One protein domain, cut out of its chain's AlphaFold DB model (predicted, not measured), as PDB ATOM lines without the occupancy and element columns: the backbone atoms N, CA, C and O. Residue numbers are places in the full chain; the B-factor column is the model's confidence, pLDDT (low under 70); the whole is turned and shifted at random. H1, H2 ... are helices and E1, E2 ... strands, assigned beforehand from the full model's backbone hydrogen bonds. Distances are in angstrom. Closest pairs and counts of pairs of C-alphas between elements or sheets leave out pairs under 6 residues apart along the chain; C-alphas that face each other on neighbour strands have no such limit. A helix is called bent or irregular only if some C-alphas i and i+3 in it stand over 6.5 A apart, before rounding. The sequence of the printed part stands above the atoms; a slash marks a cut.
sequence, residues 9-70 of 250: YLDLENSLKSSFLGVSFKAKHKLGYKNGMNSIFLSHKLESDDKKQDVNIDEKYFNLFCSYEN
ATOM      1  N   TYR A   9     182.996 212.029 119.039       93.31
ATOM      2  CA  TYR A   9     184.040 213.044 119.052       93.31
ATOM      3  C   TYR A   9     183.490 214.332 119.670       93.31
ATOM      4  O   TYR A   9     182.448 214.828 119.240       93.31
ATOM      5  N   LEU A  10     184.193 214.874 120.664       93.44
ATOM      6  CA  LEU A  10     183.851 216.120 121.354       93.44
ATOM      7  C   LEU A  10     184.868 217.206 120.971       93.44
ATOM      8  O   LEU A  10     186.026 217.141 121.374       93.44
ATOM      9  N   ASP A  11     184.434 218.203 120.202       92.31
ATOM     10  CA  ASP A  11     185.213 219.398 119.869       92.31
ATOM     11  C   ASP A  11     185.025 220.467 120.952       92.31
ATOM     12  O   ASP A  11     183.962 221.079 121.062       92.31
ATOM     13  N   LEU A  12     186.069 220.691 121.752       90.06
ATOM     14  CA  LEU A  12     186.084 221.708 122.810       90.06
ATOM     15  C   LEU A  12     186.848 222.982 122.400       90.06
ATOM     16  O   LEU A  12     186.735 224.005 123.075       90.06
ATOM     17  N   GLU A  13     187.610 222.925 121.301       88.50
ATOM     18  CA  GLU A  13     188.419 224.037 120.778       88.50
ATOM     19  C   GLU A  13     187.568 224.988 119.922       88.50
ATOM     20  O   GLU A  13     187.805 226.195 119.906       88.50
ATOM     21  N   ASN A  14     186.531 224.459 119.261       85.31
ATOM     22  CA  ASN A  14     185.595 225.205 118.416       85.31
ATOM     23  C   ASN A  14     186.279 225.920 117.238       85.31
ATOM     24  O   ASN A  14     185.892 227.032 116.857       85.31
ATOM     25  N   SER A  15     187.297 225.281 116.656       90.94
ATOM     26  CA  SER A  15     187.993 225.752 115.461       90.94
ATOM     27  C   SER A  15     187.588 224.941 114.226       90.94
ATOM     28  O   SER A  15     187.083 223.816 114.295       90.94
ATOM     29  N   LEU A  16     187.792 225.511 113.034       91.38
ATOM     30  CA  LEU A  16     187.540 224.785 111.784       91.38
ATOM     31  C   LEU A  16     188.428 223.532 111.676       91.38
ATOM     32  O   LEU A  16     188.001 222.500 111.167       91.38
ATOM     33  N   LYS A  17     189.666 223.624 112.177       92.19
ATOM     34  CA  LYS A  17     190.623 222.514 112.164       92.19
ATOM     35  C   LYS A  17     190.210 221.423 113.149       92.19
ATOM     36  O   LYS A  17     190.174 220.259 112.759       92.19
ATOM     37  N   SER A  18     189.855 221.787 114.383       92.88
ATOM     38  CA  SER A  18     189.445 220.822 115.408       92.88
ATOM     39  C   SER A  18     188.150 220.104 115.029       92.88
ATOM     40  O   SER A  18     188.067 218.882 115.132       92.88
ATOM     41  N   SER A  19     187.164 220.818 114.491       91.69
ATOM     42  CA  SER A  19     185.914 220.210 114.018       91.69
ATOM     43  C   SER A  19     186.124 219.246 112.836       91.69
ATOM     44  O   SER A  19     185.484 218.193 112.778       91.69
ATOM     45  N   PHE A  20     187.068 219.536 111.931       93.06
ATOM     46  CA  PHE A  20     187.417 218.646 110.816       93.06
ATOM     47  C   PHE A  20     188.088 217.335 111.267       93.06
ATOM     48  O   PHE A  20     187.881 216.291 110.640       93.06
ATOM     49  N   LEU A  21     188.850 217.338 112.369       91.81
ATOM     50  CA  LEU A  21     189.473 216.114 112.895       91.81
ATOM     51  C   LEU A  21     188.438 215.031 113.217       91.81
ATOM     52  O   LEU A  21     188.669 213.862 112.910       91.81
ATOM     53  N   GLY A  22     187.256 215.409 113.714       89.00
ATOM     54  CA  GLY A  22     186.155 214.468 113.932       89.00
ATOM     55  C   GLY A  22     185.727 213.729 112.655       89.00
ATOM     56  O   GLY A  22     185.352 212.559 112.709       89.00
ATOM     57  N   VAL A  23     185.829 214.375 111.488       88.25
ATOM     58  CA  VAL A  23     185.576 213.743 110.180       88.25
ATOM     59  C   VAL A  23     186.720 212.810 109.790       88.25
ATOM     60  O   VAL A  23     186.469 211.707 109.308       88.25
ATOM     61  N   SER A  24     187.967 213.218 110.038       88.44
ATOM     62  CA  SER A  24     189.152 212.386 109.767       88.44
ATOM     63  C   SER A  24     189.157 211.096 110.595       88.44
ATOM     64  O   SER A  24     189.535 210.044 110.084       88.44
ATOM     65  N   PHE A  25     188.639 211.146 111.826       89.19
ATOM     66  CA  PHE A  25     188.403 209.973 112.677       89.19
ATOM     67  C   PHE A  25     187.113 209.206 112.348       89.19
ATOM     68  O   PHE A  25     186.705 208.336 113.113       89.19
ATOM     69  N   LYS A  26     186.424 209.553 111.249       88.81
ATOM     70  CA  LYS A  26     185.130 208.978 110.847       88.81
ATOM     71  C   LYS A  26     184.134 208.888 112.009       88.81
ATOM     72  O   LYS A  26     183.358 207.936 112.090       88.81
ATOM     73  N   ALA A  27     184.160 209.873 112.907       93.12
ATOM     74  CA  ALA A  27     183.373 209.806 114.122       93.12
ATOM     75  C   ALA A  27     181.880 209.802 113.780       93.12
ATOM     76  O   ALA A  27     181.437 210.653 112.997       93.12
ATOM     77  N   LYS A  28     181.094 208.879 114.347       92.50
ATOM     78  CA  LYS A  28     179.642 208.821 114.078       92.50
ATOM     79  C   LYS A  28     178.975 210.110 114.549       92.50
ATOM     80  O   LYS A  28     178.344 210.811 113.755       92.50
ATOM     81  N   HIS A  29     179.232 210.481 115.798       94.56
ATOM     82  CA  HIS A  29     178.739 211.703 116.415       94.56
ATOM     83  C   HIS A  29     179.888 212.685 116.656       94.56
ATOM     84  O   HIS A  29     180.946 212.316 117.152       94.56
ATOM     85  N   LYS A  30     179.686 213.944 116.267       94.56
ATOM     86  CA  LYS A  30     180.639 215.052 116.384       94.56
ATOM     87  C   LYS A  30     179.931 216.197 117.097       94.56
ATOM     88  O   LYS A  30     179.043 216.824 116.516       94.56
ATOM     89  N   LEU A  31     180.268 216.390 118.361       94.94
ATOM     90  CA  LEU A  31     179.633 217.321 119.288       94.94
ATOM     91  C   LEU A  31     180.523 218.559 119.419       94.94
ATOM     92  O   LEU A  31     181.735 218.411 119.528       94.94
ATOM     93  N   GLY A  32     179.953 219.761 119.444       93.81
ATOM     94  CA  GLY A  32     180.724 220.984 119.689       93.81
ATOM     95  C   GLY A  32     179.867 222.246 119.723       93.81
ATOM     96  O   GLY A  32     178.653 222.196 119.493       93.81
ATOM     97  N   TYR A  33     180.490 223.392 119.993       91.69
ATOM     98  CA  TYR A  33     179.809 224.685 119.933       91.69
ATOM     99  C   TYR A  33     179.889 225.299 118.539       91.69
ATOM    100  O   TYR A  33     180.906 225.207 117.847       91.69
ATOM    101  N   LYS A  34     178.812 225.969 118.117       89.62
ATOM    102  CA  LYS A  34     178.809 226.732 116.867       89.62
ATOM    103  C   LYS A  34     179.702 227.964 117.006       89.62
ATOM    104  O   LYS A  34     179.452 228.828 117.838       89.62
ATOM    105  N   ASN A  35     180.704 228.052 116.140       87.31
ATOM    106  CA  ASN A  35     181.598 229.192 115.989       87.31
ATOM    107  C   ASN A  35     181.949 229.381 114.501       87.31
ATOM    108  O   ASN A  35     182.945 228.868 113.981       87.31
ATOM    109  N   GLY A  36     181.069 230.077 113.779       87.06
ATOM    110  CA  GLY A  36     181.202 230.267 112.336       87.06
ATOM    111  C   GLY A  36     181.136 228.944 111.557       87.06
ATOM    112  O   GLY A  36     180.187 228.165 111.687       87.06
ATOM    113  N   MET A  37     182.144 228.702 110.712       90.50
ATOM    114  CA  MET A  37     182.145 227.594 109.745       90.50
ATOM    115  C   MET A  37     182.450 226.214 110.345       90.50
ATOM    116  O   MET A  37     182.197 225.212 109.680       90.50
ATOM    117  N   ASN A  38     182.940 226.124 111.587       90.25
ATOM    118  CA  ASN A  38     183.207 224.830 112.234       90.25
ATOM    119  C   ASN A  38     181.939 223.948 112.310       90.25
ATOM    120  O   ASN A  38     181.997 222.724 112.211       90.25
ATOM    121  N   SER A  39     180.773 224.590 112.402       90.62
ATOM    122  CA  SER A  39     179.461 223.964 112.560       90.62
ATOM    123  C   SER A  39     179.014 223.089 111.383       90.62
ATOM    124  O   SER A  39     178.055 222.327 111.536       90.62
ATOM    125  N   ILE A  40     179.692 223.182 110.233       93.06
ATOM    126  CA  ILE A  40     179.460 222.335 109.052       93.06
ATOM    127  C   ILE A  40     179.930 220.896 109.317       93.06
ATOM    128  O   ILE A  40     179.340 219.951 108.798       93.06
ATOM    129  N   PHE A  41     180.956 220.716 110.152       93.50
ATOM    130  CA  PHE A  41     181.524 219.402 110.461       93.50
ATOM    131  C   PHE A  41     180.925 218.755 111.720       93.50
ATOM    132  O   PHE A  41     181.210 217.593 112.013       93.50
ATOM    133  N   LEU A  42     180.065 219.469 112.452       93.81
ATOM    134  CA  LEU A  42     179.425 218.990 113.678       93.81
ATOM    135  C   LEU A  42     178.060 218.353 113.378       93.81
ATOM    136  O   LEU A  42     177.237 218.933 112.670       93.81
ATOM    137  N   SER A  43     177.791 217.182 113.962       93.62
ATOM    138  CA  SER A  43     176.476 216.525 113.884       93.62
ATOM    139  C   SER A  43     175.545 216.957 115.016       93.62
ATOM    140  O   SER A  43     174.338 217.027 114.818       93.62
ATOM    141  N   HIS A  44     176.101 217.256 116.194       93.88
ATOM    142  CA  HIS A  44     175.377 217.775 117.352       93.88
ATOM    143  C   HIS A  44     176.007 219.099 117.763       93.88
ATOM    144  O   HIS A  44     177.221 219.175 117.948       93.88
ATOM    145  N   LYS A  45     175.212 220.163 117.846       91.94
ATOM    146  CA  LYS A  45     175.755 221.516 117.981       91.94
ATOM    147  C   LYS A  45     174.912 222.389 118.887       91.94
ATOM    148  O   LYS A  45     173.710 222.520 118.674       91.94
ATOM    149  N   LEU A  46     175.574 223.016 119.850       90.44
ATOM    150  CA  LEU A  46     174.982 224.007 120.742       90.44
ATOM    151  C   LEU A  46     175.399 225.416 120.321       90.44
ATOM    152  O   LEU A  46     176.483 225.616 119.770       90.44
ATOM    153  N   GLU A  47     174.535 226.396 120.571       87.56
ATOM    154  CA  GLU A  47     174.919 227.804 120.456       87.56
ATOM    155  C   GLU A  47     175.902 228.151 121.575       87.56
ATOM    156  O   GLU A  47     175.725 227.736 122.723       87.56
ATOM    157  N   SER A  48     176.958 228.888 121.234       73.00
ATOM    158  CA  SER A  48     177.898 229.387 122.233       73.00
ATOM    159  C   SER A  48     177.338 230.671 122.835       73.00
ATOM    160  O   SER A  48     177.221 231.685 122.150       73.00
ATOM    161  N   ASP A  49     177.000 230.644 124.121       64.81
ATOM    162  CA  ASP A  49     176.508 231.816 124.852       64.81
ATOM    163  C   ASP A  49     177.688 232.602 125.465       64.81
ATOM    164  O   ASP A  49     177.668 232.992 126.631       64.81
ATOM    165  N   ASP A  50     178.742 232.848 124.673       61.62
ATOM    166  CA  ASP A  50     180.008 233.475 125.116       61.62
ATOM    167  C   ASP A  50     179.841 234.906 125.666       61.62
ATOM    168  O   ASP A  50     180.782 235.500 126.189       61.62
ATOM    169  N   LYS A  51     178.634 235.474 125.560       57.06
ATOM    170  CA  LYS A  51     178.276 236.790 126.103       57.06
ATOM    171  C   LYS A  51     177.844 236.750 127.573       57.06
ATOM    172  O   LYS A  51     177.794 237.806 128.199       57.06
ATOM    173  N   LYS A  52     177.523 235.580 128.136       59.59
ATOM    174  CA  LYS A  52     177.155 235.449 129.553       59.59
ATOM    175  C   LYS A  52     178.425 235.282 130.388       59.59
ATOM    176  O   LYS A  52     178.996 234.202 130.448       59.59
ATOM    177  N   GLN A  53     178.854 236.367 131.036       53.28
ATOM    178  CA  GLN A  53     180.060 236.408 131.878       53.28
ATOM    179  C   GLN A  53     179.996 235.508 133.133       53.28
ATOM    180  O   GLN A  53     181.028 235.295 133.758       53.28
ATOM    181  N   ASP A  54     178.828 234.942 133.468       54.41
ATOM    182  CA  ASP A  54     178.575 234.201 134.717       54.41
ATOM    183  C   ASP A  54     178.430 232.673 134.560       54.41
ATOM    184  O   ASP A  54     177.945 231.996 135.468       54.41
ATOM    185  N   VAL A  55     178.809 232.089 133.419       62.88
ATOM    186  CA  VAL A  55     178.674 230.633 133.219       62.88
ATOM    187  C   VAL A  55     179.898 229.908 133.777       62.88
ATOM    188  O   VAL A  55     181.030 230.224 133.408       62.88
ATOM    189  N   ASN A  56     179.677 228.908 134.638       74.44
ATOM    190  CA  ASN A  56     180.738 228.002 135.083       74.44
ATOM    191  C   ASN A  56     181.385 227.344 133.851       74.44
ATOM    192  O   ASN A  56     180.688 226.767 133.010       74.44
ATOM    193  N   ILE A  57     182.707 227.455 133.700       76.69
ATOM    194  CA  ILE A  57     183.392 227.056 132.453       76.69
ATOM    195  C   ILE A  57     183.247 225.550 132.198       76.69
ATOM    196  O   ILE A  57     183.064 225.116 131.061       76.69
ATOM    197  N   ASP A  58     183.290 224.745 133.254       79.81
ATOM    198  CA  ASP A  58     183.074 223.301 133.193       79.81
ATOM    199  C   ASP A  58     181.643 222.931 132.783       79.81
ATOM    200  O   ASP A  58     181.442 221.990 132.017       79.81
ATOM    201  N   GLU A  59     180.649 223.704 133.218       84.25
ATOM    202  CA  GLU A  59     179.249 223.507 132.845       84.25
ATOM    203  C   GLU A  59     179.004 223.726 131.359       84.25
ATOM    204  O   GLU A  59     178.251 222.959 130.760       84.25
ATOM    205  N   LYS A  60     179.698 224.687 130.736       83.50
ATOM    206  CA  LYS A  60     179.699 224.828 129.276       83.50
ATOM    207  C   LYS A  60     180.073 223.488 128.631       83.50
ATOM    208  O   LYS A  60     179.271 222.877 127.935       83.50
ATOM    209  N   TYR A  61     181.253 222.956 128.918       85.19
ATOM    210  CA  TYR A  61     181.692 221.723 128.258       85.19
ATOM    211  C   TYR A  61     180.837 220.501 128.614       85.19
ATOM    212  O   TYR A  61     180.538 219.688 127.740       85.19
ATOM    213  N   PHE A  62     180.371 220.393 129.858       86.81
ATOM    214  CA  PHE A  62     179.532 219.279 130.289       86.81
ATOM    215  C   PHE A  62     178.132 219.293 129.650       86.81
ATOM    216  O   PHE A  62     177.571 218.235 129.346       86.81
ATOM    217  N   ASN A  63     177.589 220.477 129.352       88.19
ATOM    218  CA  ASN A  63     176.294 220.620 128.685       88.19
ATOM    219  C   ASN A  63     176.279 220.042 127.261       88.19
ATOM    220  O   ASN A  63     175.225 219.592 126.811       88.19
ATOM    221  N   LEU A  64     177.422 219.989 126.558       89.31
ATOM    222  CA  LEU A  64     177.519 219.302 125.260       89.31
ATOM    223  C   LEU A  64     177.161 217.821 125.388       89.31
ATOM    224  O   LEU A  64     176.386 217.296 124.587       89.31
ATOM    225  N   PHE A  65     177.708 217.165 126.413       89.44
ATOM    226  CA  PHE A  65     177.455 215.756 126.680       89.44
ATOM    227  C   PHE A  65     176.021 215.526 127.171       89.44
ATOM    228  O   PHE A  65     175.323 214.669 126.634       89.44
ATOM    229  N   CYS A  66     175.545 216.348 128.114       90.31
ATOM    230  CA  CYS A  66     174.168 216.291 128.622       90.31
ATOM    231  C   CYS A  66     173.129 216.426 127.500       90.31
ATOM    232  O   CYS A  66     172.159 215.671 127.431       90.31
ATOM    233  N   SER A  67     173.355 217.369 126.581       90.94
ATOM    234  CA  SER A  67     172.463 217.604 125.448       90.94
ATOM    235  C   SER A  67     172.442 216.438 124.461       90.94
ATOM    236  O   SER A  67     171.385 216.138 123.912       90.94
ATOM    237  N   TYR A  68     173.580 215.780 124.235       92.75
ATOM    238  CA  TYR A  68     173.652 214.604 123.371       92.75
ATOM    239  C   TYR A  68     172.955 213.384 123.993       92.75
ATOM    240  O   TYR A  68     172.184 212.709 123.317       92.75
ATOM    241  N   GLU A  69     173.171 213.139 125.287       92.31
ATOM    242  CA  GLU A  69     172.502 212.067 126.044       92.31
ATOM    243  C   GLU A  69     171.014 212.346 126.307       92.31
ATOM    244  O   GLU A  69     170.286 211.450 126.735       92.31
ATOM    245  N   ASN A  70     170.566 213.588 126.097       92.00
ATOM    246  CA  ASN A  70     169.263 214.091 126.529       92.00
ATOM    247  C   ASN A  70     168.997 213.819 128.027       92.00
ATOM    248  O   ASN A  70     167.914 213.383 128.424       92.00
TER     249      ASN A  70
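What this domain is: This is residues 9 to 70 of the 250 residues of an uncharacterized protein of Bdellovibrionales bacterium RIFOXYC1_FULL_37_79 (UniProt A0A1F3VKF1). A small three-stranded parallel sheet, order E1 E2 E3, lies between H1 and H3 in three layers; residues 51 to 59, of which 57 to 59 belong to H3, stick out. The printed part has 62 residues, mixed, running E1 H1 E2 H2 E3 H3. It is compact, radius of gyration of the C-alphas 11.3 A, spanning 35 by 24 by 14 A.

Where its parts are: E1 is residues 9 to 11, from C-alpha 9 at (184.040, 213.044, 119.052); H1 16 to 24; E2 29 to 34, 15.0 A; H2 36 to 40, only just irregular, with C-alphas 36 and 39 6.54 A apart; E3 44 to 47; H3 57 to 69, 19.6 A, ending with C-alpha 69 at (172.502, 212.067, 126.044).

How they stand to each other: N 11 and O 31 of E1 and E2, 2.8 A, and N 34 and O 46 of E2 and E3, 2.9 A, are within hydrogen-bond range. E1, H1, E2 and E2, H2, E3 are strand-helix-strand units, parallel neighbours with a helix between, crossovers right-handed. H1 lies over E1, height 8.7 A; H3, on the opposite face, over E2 and E3, closest C-alphas Leu 31 and Leu 64, 6.6 A. H2 only grazes the sheet. O i to N i+4 pairs within range: H1 3 of 5, H3 6 of 9, H2 0 of 1, with 1 of 2 i+3 pairs.

The domain as a whole: The printed part has no cut and no long link; pLDDT is under 70 at residues 49 to 55.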